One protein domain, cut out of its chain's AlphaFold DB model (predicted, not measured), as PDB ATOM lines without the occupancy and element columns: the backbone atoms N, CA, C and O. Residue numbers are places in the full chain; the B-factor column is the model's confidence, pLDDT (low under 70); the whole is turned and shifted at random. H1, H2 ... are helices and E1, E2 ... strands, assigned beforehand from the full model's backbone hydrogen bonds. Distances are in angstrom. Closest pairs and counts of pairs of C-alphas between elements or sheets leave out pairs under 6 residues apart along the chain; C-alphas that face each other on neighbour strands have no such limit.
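AT A GLANCE: This is residues 516 to 567 and 605 to 644 of the 1113 residues of the protein "Ion_trans domain-containing protein" of Amphimedon queenslandica (UniProt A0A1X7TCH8). A long two-stranded hairpin, E1 and E2, reaches like an arm from a small helical body, its base beside the helix H2. In the body H1 and H2 form a helical hairpin, H4 crosses both, and the short H3 folds back on residues 549 to 553 of H2. The printed part has 92 residues with four named helices and two named strands, in the order H1, H2, H3, H4, E1, E2; the sheet, E1 - E2, is antiparallel, and the class is mixed, helices and strands. The whole is loose, with a radius of gyration of the C-alphas of 15.3 A, and flat, spanning 52 by 37 by 19 A, the arm making much of the length.

IN THESE COORDINATES: E1 is residues 618 to 628, 30.2 A from first to last C-alpha, beginning with C-alpha 618 at (21.405, -36.870, -45.310). E2 is residues 631 to 640, 28.4 A long, and ends with C-alpha 640 at (20.759, -34.470, -49.409). The longest helix, H2, residues 536 to 556, measures 30.6 A. H1, residues 516 to 531, measures 22.9 A and begins with C-alpha 516 at (9.298, -27.220, -31.098). H4, residues 605 to 617, measures 18.3 A, and H3, residues 560 to 564, measures 6.5 A.

HOW THE PARTS SIT: E1 and E2 are a hairpin of antiparallel neighbours, their directions at 154 degrees. N 623 and O 635, 2.8 A apart, and N 637 and O 621, 2.9 A apart, are within hydrogen-bond range. The closest C-alphas of H2 and E2 are those of His 547 and Tyr 638, 6.2 A apart. H2 is the hub, touching three helices. It touches H1 with residues 538 to 546 alone, closest at the C-alphas of Met 522 and Leu 542, 6.2 A apart; the two form a helical hairpin, at a shallow tilt of 24 degrees, opposite ways. H2 touches H4 at the C-alphas of Cys 543 and Cys 614, 5.9 A apart, about perpendicular at 87 degrees. H1 and H4 only just touch, with 3 pairs of C-alphas within 8 A, the closest those of Trp 526 and Met 610, 6.8 A apart, about perpendicular at 86 degrees. H2 touches H3 at the C-alphas of Ala 553 and Ile 560, 5.5 A apart. H1 is apart from both strands. In H1, H2, H3 and H4 every O i to N i+4 pair is within hydrogen-bond range.

THE WHOLE: The two C-alphas farthest apart, those of Ser 531 and Asp 630, are 51.6 A apart. Residues 568 to 604 are not printed, and C-alphas 567 and 605 are 18.9 A apart across this cut. The links printed whole are tight. Residues 530 to 535 stand free. The mean pLDDT of the printed part is 77.6, and 23 residues are under 70, among them 530 to 537 and 627 to 631.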
ATOM      1  N   ASP A 516      10.477 -26.341 -31.100       82.00
ATOM      2  CA  ASP A 516       9.298 -27.220 -31.098       82.00
ATOM      3  C   ASP A 516       8.408 -27.003 -32.326       82.00
ATOM      4  O   ASP A 516       7.914 -27.958 -32.924       82.00
ATOM      5  N   LYS A 517       8.244 -25.744 -32.752       85.25
ATOM      6  CA  LYS A 517       7.460 -25.383 -33.943       85.25
ATOM      7  C   LYS A 517       8.154 -25.803 -35.232       85.25
ATOM      8  O   LYS A 517       7.499 -26.303 -36.143       85.25
ATOM      9  N   LEU A 518       9.479 -25.675 -35.295       85.69
ATOM     10  CA  LEU A 518      10.263 -26.174 -36.426       85.69
ATOM     11  C   LEU A 518      10.173 -27.706 -36.548       85.69
ATOM     12  O   LEU A 518      10.103 -28.241 -37.654       85.69
ATOM     13  N   TYR A 519      10.150 -28.409 -35.416       85.06
ATOM     14  CA  TYR A 519       9.978 -29.856 -35.369       85.06
ATOM     15  C   TYR A 519       8.536 -30.296 -35.698       85.06
ATOM     16  O   TYR A 519       8.348 -31.279 -36.415       85.06
ATOM     17  N   GLN A 520       7.514 -29.549 -35.262       83.50
ATOM     18  CA  GLN A 520       6.119 -29.760 -35.686       83.50
ATOM     19  C   GLN A 520       5.977 -29.659 -37.213       83.50
ATOM     20  O   GLN A 520       5.465 -30.589 -37.831       83.50
ATOM     21  N   GLU A 521       6.548 -28.623 -37.833       84.25
ATOM     22  CA  GLU A 521       6.546 -28.468 -39.296       84.25
ATOM     23  C   GLU A 521       7.237 -29.646 -40.008       84.25
ATOM     24  O   GLU A 521       6.799 -30.108 -41.062       84.25
ATOM     25  N   MET A 522       8.308 -30.187 -39.418       86.06
ATOM     26  CA  MET A 522       8.971 -31.379 -39.944       86.06
ATOM     27  C   MET A 522       8.048 -32.609 -39.938       86.06
ATOM     28  O   MET A 522       8.026 -33.362 -40.916       86.06
ATOM     29  N   ARG A 523       7.271 -32.799 -38.865       83.12
ATOM     30  CA  ARG A 523       6.277 -33.880 -38.768       83.12
ATOM     31  C   ARG A 523       5.143 -33.701 -39.771       83.12
ATOM     32  O   ARG A 523       4.718 -34.685 -40.372       83.12
ATOM     33  N   ASP A 524       4.696 -32.474 -40.006       82.12
ATOM     34  CA  ASP A 524       3.636 -32.197 -40.977       82.12
ATOM     35  C   ASP A 524       4.093 -32.489 -42.417       82.12
ATOM     36  O   ASP A 524       3.383 -33.158 -43.173       82.12
ATOM     37  N   LEU A 525       5.335 -32.129 -42.768       80.69
ATOM     38  CA  LEU A 525       5.953 -32.523 -44.042       80.69
ATOM     39  C   LEU A 525       6.093 -34.048 -44.185       80.69
ATOM     40  O   LEU A 525       5.948 -34.586 -45.285       80.69
ATOM     41  N   TRP A 526       6.375 -34.760 -43.089       82.38
ATOM     42  CA  TRP A 526       6.430 -36.222 -43.090       82.38
ATOM     43  C   TRP A 526       5.055 -36.852 -43.321       82.38
ATOM     44  O   TRP A 526       4.937 -37.759 -44.145       82.38
ATOM     45  N   LYS A 527       4.005 -36.347 -42.663       80.12
ATOM     46  CA  LYS A 527       2.624 -36.813 -42.869       80.12
ATOM     47  C   LYS A 527       2.199 -36.651 -44.329       80.12
ATOM     48  O   LYS A 527       1.735 -37.615 -44.929       80.12
ATOM     49  N   LEU A 528       2.466 -35.489 -44.931       73.38
ATOM     50  CA  LEU A 528       2.193 -35.235 -46.354       73.38
ATOM     51  C   LEU A 528       2.912 -36.232 -47.278       73.38
ATOM     52  O   LEU A 528       2.323 -36.728 -48.237       73.38
ATOM     53  N   LYS A 529       4.165 -36.578 -46.959       70.62
ATOM     54  CA  LYS A 529       4.948 -37.570 -47.709       70.62
ATOM     55  C   LYS A 529       4.360 -38.983 -47.626       70.62
ATOM     56  O   LYS A 529       4.484 -39.737 -48.587       70.62
ATOM     57  N   VAL A 530       3.780 -39.366 -46.488       68.31
ATOM     58  CA  VAL A 530       3.165 -40.693 -46.299       68.31
ATOM     59  C   VAL A 530       1.821 -40.793 -47.037       68.31
ATOM     60  O   VAL A 530       1.452 -41.880 -47.473       68.31
ATOM     61  N   SER A 531       1.110 -39.674 -47.215       58.69
ATOM     62  CA  SER A 531      -0.235 -39.636 -47.808       58.69
ATOM     63  C   SER A 531      -0.290 -39.502 -49.339       58.69
ATOM     64  O   SER A 531      -1.305 -39.877 -49.922       58.69
ATOM     65  N   ILE A 532       0.747 -38.970 -50.002       53.16
ATOM     66  CA  ILE A 532       0.743 -38.661 -51.451       53.16
ATOM     67  C   ILE A 532       1.813 -39.477 -52.198       53.16
ATOM     68  O   ILE A 532       2.884 -39.767 -51.664       53.16
ATOM     69  N   GLU A 533       1.539 -39.836 -53.460       46.97
ATOM     70  CA  GLU A 533       2.511 -40.470 -54.359       46.97
ATOM     71  C   GLU A 533       3.821 -39.654 -54.456       46.97
ATOM     72  O   GLU A 533       3.851 -38.449 -54.694       46.97
ATOM     73  N   TYR A 534       4.925 -40.361 -54.234       54.22
ATOM     74  CA  TYR A 534       6.281 -39.892 -53.954       54.22
ATOM     75  C   TYR A 534       6.858 -38.824 -54.913       54.22
ATOM     76  O   TYR A 534       7.171 -39.125 -56.068       54.22
ATOM     77  N   THR A 535       7.169 -37.617 -54.403       60.00
ATOM     78  CA  THR A 535       8.006 -36.626 -55.114       60.00
ATOM     79  C   THR A 535       9.392 -36.445 -54.464       60.00
ATOM     80  O   THR A 535       9.567 -36.462 -53.241       60.00
ATOM     81  N   MET A 536      10.431 -36.265 -55.294       66.56
ATOM     82  CA  MET A 536      11.795 -35.948 -54.828       66.56
ATOM     83  C   MET A 536      11.872 -34.602 -54.102       66.56
ATOM     84  O   MET A 536      12.707 -34.429 -53.218       66.56
ATOM     85  N   GLU A 537      11.021 -33.652 -54.476       68.75
ATOM     86  CA  GLU A 537      11.059 -32.283 -53.973       68.75
ATOM     87  C   GLU A 537      10.635 -32.197 -52.503       68.75
ATOM     88  O   GLU A 537      11.307 -31.539 -51.705       68.75
ATOM     89  N   ASP A 538       9.609 -32.947 -52.104       71.19
ATOM     90  CA  ASP A 538       9.132 -32.942 -50.717       71.19
ATOM     91  C   ASP A 538      10.124 -33.626 -49.768       71.19
ATOM     92  O   ASP A 538      10.356 -33.165 -48.649       71.19
ATOM     93  N   THR A 539      10.839 -34.647 -50.254       74.00
ATOM     94  CA  THR A 539      11.943 -35.262 -49.497       74.00
ATOM     95  C   THR A 539      13.099 -34.278 -49.279       74.00
ATOM     96  O   THR A 539      13.719 -34.282 -48.215       74.00
ATOM     97  N   LEU A 540      13.379 -33.394 -50.244       79.44
ATOM     98  CA  LEU A 540      14.401 -32.354 -50.097       79.44
ATOM     99  C   LEU A 540      13.989 -31.271 -49.091       79.44
ATOM    100  O   LEU A 540      14.841 -30.813 -48.328       79.44
ATOM    101  N   LYS A 541      12.705 -30.882 -49.061       82.12
ATOM    102  CA  LYS A 541      12.164 -29.945 -48.057       82.12
ATOM    103  C   LYS A 541      12.317 -30.515 -46.646       82.12
ATOM    104  O   LYS A 541      12.867 -29.837 -45.781       82.12
ATOM    105  N   LEU A 542      11.942 -31.782 -46.454       85.19
ATOM    106  CA  LEU A 542      12.114 -32.503 -45.190       85.19
ATOM    107  C   LEU A 542      13.591 -32.554 -44.754       85.19
ATOM    108  O   LEU A 542      13.926 -32.194 -43.626       85.19
ATOM    109  N   CYS A 543      14.496 -32.924 -45.668       85.75
ATOM    110  CA  CYS A 543      15.934 -32.961 -45.377       85.75
ATOM    111  C   CYS A 543      16.486 -31.581 -44.995       85.75
ATOM    112  O   CYS A 543      17.390 -31.495 -44.170       85.75
ATOM    113  N   ARG A 544      15.957 -30.489 -45.567       88.12
ATOM    114  CA  ARG A 544      16.399 -29.126 -45.237       88.12
ATOM    115  C   ARG A 544      16.092 -28.771 -43.781       88.12
ATOM    116  O   ARG A 544      16.972 -28.237 -43.111       88.12
ATOM    117  N   VAL A 545      14.896 -29.103 -43.288       89.00
ATOM    118  CA  VAL A 545      14.531 -28.891 -41.874       89.00
ATOM    119  C   VAL A 545      15.433 -29.719 -40.959       89.00
ATOM    120  O   VAL A 545      16.020 -29.179 -40.021       89.00
ATOM    121  N   TYR A 546      15.659 -30.992 -41.300       89.56
ATOM    122  CA  TYR A 546      16.595 -31.847 -40.566       89.56
ATOM    123  C   TYR A 546      18.020 -31.273 -40.519       89.56
ATOM    124  O   TYR A 546      18.647 -31.247 -39.461       89.56
ATOM    125  N   HIS A 547      18.542 -30.772 -41.642       90.00
ATOM    126  CA  HIS A 547      19.878 -30.170 -41.690       90.00
ATOM    127  C   HIS A 547      19.993 -28.925 -40.806       90.00
ATOM    128  O   HIS A 547      21.050 -28.699 -40.220       90.00
ATOM    129  N   ILE A 548      18.930 -28.123 -40.696       90.25
ATOM    130  CA  ILE A 548      18.893 -26.957 -39.805       90.25
ATOM    131  C   ILE A 548      18.949 -27.400 -38.343       90.25
ATOM    132  O   ILE A 548      19.796 -26.902 -37.604       90.25
ATOM    133  N   LEU A 549      18.118 -28.366 -37.945       89.25
ATOM    134  CA  LEU A 549      18.128 -28.913 -36.582       89.25
ATOM    135  C   LEU A 549      19.501 -29.493 -36.226       89.25
ATOM    136  O   LEU A 549      20.057 -29.179 -35.177       89.25
ATOM    137  N   LYS A 550      20.101 -30.254 -37.146       88.19
ATOM    138  CA  LYS A 550      21.440 -30.827 -36.979       88.19
ATOM    139  C   LYS A 550      22.528 -29.759 -36.868       88.19
ATOM    140  O   LYS A 550      23.409 -29.876 -36.029       88.19
ATOM    141  N   ARG A 551      22.446 -28.687 -37.661       88.06
ATOM    142  CA  ARG A 551      23.349 -27.532 -37.535       88.06
ATOM    143  C   ARG A 551      23.233 -26.863 -36.170       88.06
ATOM    144  O   ARG A 551      24.254 -26.568 -35.562       88.06
ATOM    145  N   ILE A 552      22.013 -26.622 -35.693       88.06
ATOM    146  CA  ILE A 552      21.776 -26.008 -34.380       88.06
ATOM    147  C   ILE A 552      22.321 -26.904 -33.259       88.06
ATOM    148  O   ILE A 552      22.986 -26.404 -32.352       88.06
ATOM    149  N   ALA A 553      22.094 -28.216 -33.350       86.06
ATOM    150  CA  ALA A 553      22.626 -29.206 -32.418       86.06
ATOM    151  C   ALA A 553      24.166 -29.181 -32.377       86.06
ATOM    152  O   ALA A 553      24.746 -29.060 -31.296       86.06
ATOM    153  N   ASP A 554      24.818 -29.169 -33.546       82.62
ATOM    154  CA  ASP A 554      26.275 -29.047 -33.677       82.62
ATOM    155  C   ASP A 554      26.813 -27.739 -33.057       82.62
ATOM    156  O   ASP A 554      27.867 -27.758 -32.425       82.62
ATOM    157  N   TYR A 555      26.103 -26.607 -33.186       83.19
ATOM    158  CA  TYR A 555      26.507 -25.338 -32.557       83.19
ATOM    159  C   TYR A 555      26.328 -25.331 -31.035       83.19
ATOM    160  O   TYR A 555      27.156 -24.755 -30.331       83.19
ATOM    161  N   LYS A 556      25.259 -25.954 -30.519       80.19
ATOM    162  CA  LYS A 556      24.998 -26.065 -29.074       80.19
ATOM    163  C   LYS A 556      25.799 -27.188 -28.401       80.19
ATOM    164  O   LYS A 556      25.781 -27.269 -27.176       80.19
ATOM    165  N   GLY A 557      26.469 -28.047 -29.174       76.75
ATOM    166  CA  GLY A 557      27.197 -29.211 -28.663       76.75
ATOM    167  C   GLY A 557      26.286 -30.252 -28.004       76.75
ATOM    168  O   GLY A 557      26.710 -30.928 -27.073       76.75
ATOM    169  N   ARG A 558      25.023 -30.356 -28.444       77.56
ATOM    170  CA  ARG A 558      24.020 -31.292 -27.900       77.56
ATOM    171  C   ARG A 558      23.617 -32.316 -28.956       77.56
ATOM    172  O   ARG A 558      23.692 -32.032 -30.147       77.56
ATOM    173  N   ASN A 559      23.149 -33.487 -28.528       75.00
ATOM    174  CA  ASN A 559      22.488 -34.423 -29.438       75.00
ATOM    175  C   ASN A 559      21.132 -33.837 -29.892       75.00
ATOM    176  O   ASN A 559      20.502 -33.094 -29.136       75.00
ATOM    177  N   ILE A 560      20.691 -34.151 -31.113       76.12
ATOM    178  CA  ILE A 560      19.431 -33.658 -31.694       76.12
ATOM    179  C   ILE A 560      18.244 -34.064 -30.812       76.12
ATOM    180  O   ILE A 560      17.369 -33.238 -30.568       76.12
ATOM    181  N   ASP A 561      18.250 -35.280 -30.263       69.50
ATOM    182  CA  ASP A 561      17.168 -35.753 -29.391       69.50
ATOM    183  C   ASP A 561      17.063 -34.924 -28.102       69.50
ATOM    184  O   ASP A 561      15.967 -34.525 -27.715       69.50
ATOM    185  N   LYS A 562      18.208 -34.548 -27.510       68.44
ATOM    186  CA  LYS A 562      18.288 -33.650 -26.340       68.44
ATOM    187  C   LYS A 562      17.939 -32.192 -26.671       68.44
ATOM    188  O   LYS A 562      17.716 -31.390 -25.766       68.44
ATOM    189  N   LEU A 563      17.953 -31.809 -27.950       74.69
ATOM    190  CA  LEU A 563      17.553 -30.474 -28.408       74.69
ATOM    191  C   LEU A 563      16.028 -30.357 -28.552       74.69
ATOM    192  O   LEU A 563      15.495 -29.269 -28.368       74.69
ATOM    193  N   ILE A 564      15.359 -31.459 -28.902       73.25
ATOM    194  CA  ILE A 564      13.909 -31.521 -29.132       73.25
ATOM    195  C   ILE A 564      13.165 -31.872 -27.839       73.25
ATOM    196  O   ILE A 564      12.119 -31.297 -27.568       73.25
ATOM    197  N   CYS A 565      13.718 -32.778 -27.028       63.59
ATOM    198  CA  CYS A 565      13.166 -33.176 -25.734       63.59
ATOM    199  C   CYS A 565      14.255 -33.033 -24.655       63.59
ATOM    200  O   CYS A 565      15.071 -33.943 -24.493       63.59
ATOM    201  N   PRO A 566      14.302 -31.903 -23.927       59.19
ATOM    202  CA  PRO A 566      15.293 -31.670 -22.874       59.19
ATOM    203  C   PRO A 566      15.194 -32.653 -21.696       59.19
ATOM    204  O   PRO A 566      16.201 -32.882 -21.033       59.19
ATOM    205  N   ASP A 567      14.011 -33.234 -21.468       45.12
ATOM    206  CA  ASP A 567      13.664 -34.009 -20.265       45.12
ATOM    207  C   ASP A 567      13.907 -35.528 -20.384       45.12
ATOM    208  O   ASP A 567      13.500 -36.289 -19.511       45.12
ATOM    209  N   GLU A 605       7.217 -44.451 -32.945       66.69
ATOM    210  CA  GLU A 605       7.464 -45.226 -34.175       66.69
ATOM    211  C   GLU A 605       7.505 -44.330 -35.422       66.69
ATOM    212  O   GLU A 605       8.391 -44.461 -36.274       66.69
ATOM    213  N   VAL A 606       6.570 -43.378 -35.529       69.94
ATOM    214  CA  VAL A 606       6.508 -42.421 -36.647       69.94
ATOM    215  C   VAL A 606       7.727 -41.499 -36.629       69.94
ATOM    216  O   VAL A 606       8.327 -41.240 -37.675       69.94
ATOM    217  N   HIS A 607       8.128 -41.045 -35.442       75.12
ATOM    218  CA  HIS A 607       9.333 -40.257 -35.212       75.12
ATOM    219  C   HIS A 607      10.604 -41.019 -35.607       75.12
ATOM    220  O   HIS A 607      11.415 -40.500 -36.378       75.12
ATOM    221  N   GLN A 608      10.755 -42.270 -35.165       78.75
ATOM    222  CA  GLN A 608      11.892 -43.119 -35.525       78.75
ATOM    223  C   GLN A 608      11.944 -43.400 -37.032       78.75
ATOM    224  O   GLN A 608      13.015 -43.334 -37.641       78.75
ATOM    225  N   ALA A 609      10.798 -43.663 -37.667       78.94
ATOM    226  CA  ALA A 609      10.715 -43.867 -39.111       78.94
ATOM    227  C   ALA A 609      11.114 -42.603 -39.893       78.94
ATOM    228  O   ALA A 609      11.892 -42.681 -40.854       78.94
ATOM    229  N   MET A 610      10.633 -41.434 -39.457       84.19
ATOM    230  CA  MET A 610      10.998 -40.136 -40.021       84.19
ATOM    231  C   MET A 610      12.503 -39.873 -39.875       84.19
ATOM    232  O   MET A 610      13.152 -39.491 -40.857       84.19
ATOM    233  N   TRP A 611      13.082 -40.126 -38.697       83.25
ATOM    234  CA  TRP A 611      14.513 -39.934 -38.468       83.25
ATOM    235  C   TRP A 611      15.378 -40.864 -39.282       83.25
ATOM    236  O   TRP A 611      16.266 -40.396 -39.992       83.25
ATOM    237  N   LYS A 612      15.073 -42.161 -39.269       83.12
ATOM    238  CA  LYS A 612      15.781 -43.152 -40.077       83.12
ATOM    239  C   LYS A 612      15.747 -42.775 -41.557       83.12
ATOM    240  O   LYS A 612      16.747 -42.925 -42.259       83.12
ATOM    241  N   CYS A 613      14.628 -42.226 -42.036       82.00
ATOM    242  CA  CYS A 613      14.542 -41.697 -43.390       82.00
ATOM    243  C   CYS A 613      15.472 -40.488 -43.592       82.00
ATOM    244  O   CYS A 613      16.275 -40.482 -44.522       82.00
ATOM    245  N   CYS A 614      15.430 -39.487 -42.718       82.75
ATOM    246  CA  CYS A 614      16.277 -38.300 -42.851       82.75
ATOM    247  C   CYS A 614      17.775 -38.626 -42.753       82.75
ATOM    248  O   CYS A 614      18.564 -38.107 -43.538       82.75
ATOM    249  N   GLU A 615      18.175 -39.543 -41.873       82.94
ATOM    250  CA  GLU A 615      19.554 -40.026 -41.762       82.94
ATOM    251  C   GLU A 615      20.022 -40.789 -43.000       82.94
ATOM    252  O   GLU A 615      21.167 -40.647 -43.441       82.94
ATOM    253  N   GLN A 616      19.143 -41.591 -43.601       81.31
ATOM    254  CA  GLN A 616      19.460 -42.270 -44.852       81.31
ATOM    255  C   GLN A 616      19.695 -41.267 -45.976       81.31
ATOM    256  O   GLN A 616      20.642 -41.456 -46.742       81.31
ATOM    257  N   TRP A 617      18.875 -40.214 -46.045       81.50
ATOM    258  CA  TRP A 617      18.871 -39.186 -47.087       81.50
ATOM    259  C   TRP A 617      19.767 -37.978 -46.789       81.50
ATOM    260  O   TRP A 617      19.815 -37.055 -47.596       81.50
ATOM    261  N   SER A 618      20.520 -37.974 -45.689       86.88
ATOM    262  CA  SER A 618      21.405 -36.870 -45.310       86.88
ATOM    263  C   SER A 618      22.843 -37.341 -45.146       86.88
ATOM    264  O   SER A 618      23.127 -38.389 -44.563       86.88
ATOM    265  N   ARG A 619      23.790 -36.556 -45.663       89.38
ATOM    266  CA  ARG A 619      25.229 -36.750 -45.457       89.38
ATOM    267  C   ARG A 619      25.891 -35.410 -45.164       89.38
ATOM    268  O   ARG A 619      25.360 -34.355 -45.504       89.38
ATOM    269  N   SER A 620      27.068 -35.460 -44.552       90.44
ATOM    270  CA  SER A 620      27.873 -34.282 -44.230       90.44
ATOM    271  C   SER A 620      29.306 -34.428 -44.721       90.44
ATOM    272  O   SER A 620      29.816 -35.544 -44.844       90.44
ATOM    273  N   VAL A 621      29.938 -33.289 -44.997       92.56
ATOM    274  CA  VAL A 621      31.369 -33.158 -45.304       92.56
ATOM    275  C   VAL A 621      31.933 -31.902 -44.645       92.56
ATOM    276  O   VAL A 621      31.213 -30.919 -44.458       92.56
ATOM    277  N   GLU A 622      33.222 -31.917 -44.316       92.19
ATOM    278  CA  GLU A 622      33.937 -30.729 -43.842       92.19
ATOM    279  C   GLU A 622      34.603 -30.009 -45.016       92.19
ATOM    280  O   GLU A 622      35.272 -30.618 -45.852       92.19
ATOM    281  N   ILE A 623      34.390 -28.704 -45.104       91.56
ATOM    282  CA  ILE A 623      34.841 -27.859 -46.202       91.56
ATOM    283  C   ILE A 623      35.618 -26.698 -45.615       91.56
ATOM    284  O   ILE A 623      35.208 -26.086 -44.633       91.56
ATOM    285  N   VAL A 624      36.722 -26.363 -46.259       90.00
ATOM    286  CA  VAL A 624      37.491 -25.175 -45.927       90.00
ATOM    287  C   VAL A 624      36.962 -24.015 -46.740       90.00
ATOM    288  O   VAL A 624      37.064 -24.002 -47.970       90.00
ATOM    289  N   TYR A 625      36.433 -23.025 -46.040       86.88
ATOM    290  CA  TYR A 625      35.970 -21.782 -46.619       86.88
ATOM    291  C   TYR A 625      37.019 -20.683 -46.417       86.88
ATOM    292  O   TYR A 625      37.398 -20.379 -45.285       86.88
ATOM    293  N   LYS A 626      37.495 -20.093 -47.519       80.00
ATOM    294  CA  LYS A 626      38.448 -18.974 -47.497       80.00
ATOM    295  C   LYS A 626      37.685 -17.651 -47.521       80.00
ATOM    296  O   LYS A 626      36.973 -17.394 -48.494       80.00
ATOM    297  N   LEU A 627      37.821 -16.822 -46.480       63.88
ATOM    298  CA  LEU A 627      37.181 -15.496 -46.444       63.88
ATOM    299  C   LEU A 627      37.952 -14.463 -47.267       63.88
ATOM    300  O   LEU A 627      37.351 -13.786 -48.098       63.88
ATOM    301  N   ASN A 628      39.255 -14.355 -46.989       61.16
ATOM    302  CA  ASN A 628      40.244 -13.420 -47.539       61.16
ATOM    303  C   ASN A 628      41.593 -14.164 -47.653       61.16
ATOM    304  O   ASN A 628      41.688 -15.292 -47.172       61.16
ATOM    305  N   GLU A 629      42.619 -13.564 -48.268       56.91
ATOM    306  CA  GLU A 629      43.902 -14.238 -48.568       56.91
ATOM    307  C   GLU A 629      44.587 -14.896 -47.345       56.91
ATOM    308  O   GLU A 629      45.278 -15.894 -47.536       56.91
ATOM    309  N   ASP A 630      44.277 -14.460 -46.112       51.00
ATOM    310  CA  ASP A 630      44.969 -14.898 -44.885       51.00
ATOM    311  C   ASP A 630      44.114 -15.678 -43.856       51.00
ATOM    312  O   ASP A 630      44.622 -16.049 -42.797       51.00
ATOM    313  N   LYS A 631      42.808 -15.919 -44.094       66.44
ATOM    314  CA  LYS A 631      41.916 -16.554 -43.090       66.44
ATOM    315  C   LYS A 631      41.036 -17.675 -43.655       66.44
ATOM    316  O   LYS A 631      40.134 -17.433 -44.465       66.44
ATOM    317  N   ASP A 632      41.243 -18.877 -43.114       79.44
ATOM    318  CA  ASP A 632      40.553 -20.119 -43.472       79.44
ATOM    319  C   ASP A 632      39.695 -20.652 -42.307       79.44
ATOM    320  O   ASP A 632      40.199 -20.871 -41.200       79.44
ATOM    321  N   ILE A 633      38.424 -20.959 -42.578       84.75
ATOM    322  CA  ILE A 633      37.486 -21.564 -41.616       84.75
ATOM    323  C   ILE A 633      37.126 -22.980 -42.070       84.75
ATOM    324  O   ILE A 633      36.905 -23.220 -43.256       84.75
ATOM    325  N   VAL A 634      37.074 -23.930 -41.131       86.19
ATOM    326  CA  VAL A 634      36.605 -25.300 -41.390       86.19
ATOM    327  C   VAL A 634      35.131 -25.388 -41.019       86.19
ATOM    328  O   VAL A 634      34.776 -25.304 -39.847       86.19
ATOM    329  N   THR A 635      34.291 -25.593 -42.025       87.12
ATOM    330  CA  THR A 635      32.833 -25.569 -41.918       87.12
ATOM    331  C   THR A 635      32.240 -26.927 -42.268       87.12
ATOM    332  O   THR A 635      32.676 -27.585 -43.212       87.12
ATOM    333  N   ARG A 636      31.181 -27.339 -41.563       89.19
ATOM    334  CA  ARG A 636      30.423 -28.553 -41.901       89.19
ATOM    335  C   ARG A 636      29.268 -28.231 -42.854       89.19
ATOM    336  O   ARG A 636      28.406 -27.400 -42.559       89.19
ATOM    337  N   ALA A 637      29.238 -28.904 -44.002       89.75
ATOM    338  CA  ALA A 637      28.166 -28.797 -44.988       89.75
ATOM    339  C   ALA A 637      27.325 -30.075 -45.006       89.75
ATOM    340  O   ALA A 637      27.854 -31.170 -45.205       89.75
ATOM    341  N   TYR A 638      26.014 -29.919 -44.827       90.06
ATOM    342  CA  TYR A 638      25.035 -30.997 -44.957       90.06
ATOM    343  C   TYR A 638      24.404 -30.946 -46.336       90.06
ATOM    344  O   TYR A 638      24.074 -29.869 -46.830       90.06
ATOM    345  N   PHE A 639      24.217 -32.108 -46.949       87.38
ATOM    346  CA  PHE A 639      23.624 -32.208 -48.271       87.38
ATOM    347  C   PHE A 639      22.719 -33.440 -48.375       87.38
ATOM    348  O   PHE A 639      22.971 -34.461 -47.724       87.38
ATOM    349  N   PRO A 640      21.657 -33.355 -49.193       83.69
ATOM    350  CA  PRO A 640      20.759 -34.470 -49.409       83.69
ATOM    351  C   PRO A 640      21.432 -35.541 -50.277       83.69
ATOM    352  O   PRO A 640      22.157 -35.255 -51.232       83.69
ATOM    353  N   PHE A 641      21.163 -36.796 -49.953       74.00
ATOM    354  CA  PHE A 641      21.700 -37.977 -50.602       74.00
ATOM    355  C   PHE A 641      20.573 -38.806 -51.202       74.00
ATOM    356  O   PHE A 641      19.595 -39.121 -50.534       74.00
ATOM    357  N   THR A 642      20.750 -39.218 -52.456       64.88
ATOM    358  CA  THR A 642      19.870 -40.171 -53.126       64.88
ATOM    359  C   THR A 642      20.362 -41.610 -52.908       64.88
ATOM    360  O   THR A 642      21.416 -41.982 -53.434       64.88
ATOM    361  N   PRO A 643      19.603 -42.481 -52.210       53.31
ATOM    362  CA  PRO A 643      20.018 -43.858 -51.905       53.31
ATOM    363  C   PRO A 643      20.340 -44.722 -53.126       53.31
ATOM    364  O   PRO A 643      21.172 -45.624 -53.061       53.31
ATOM    365  N   HIS A 644      19.729 -44.415 -54.272       52.28
ATOM    366  CA  HIS A 644      19.944 -45.129 -55.529       52.28
ATOM    367  C   HIS A 644      21.299 -44.822 -56.197       52.28
ATOM    368  O   HIS A 644      21.689 -45.532 -57.128       52.28
TER     369      HIS A 644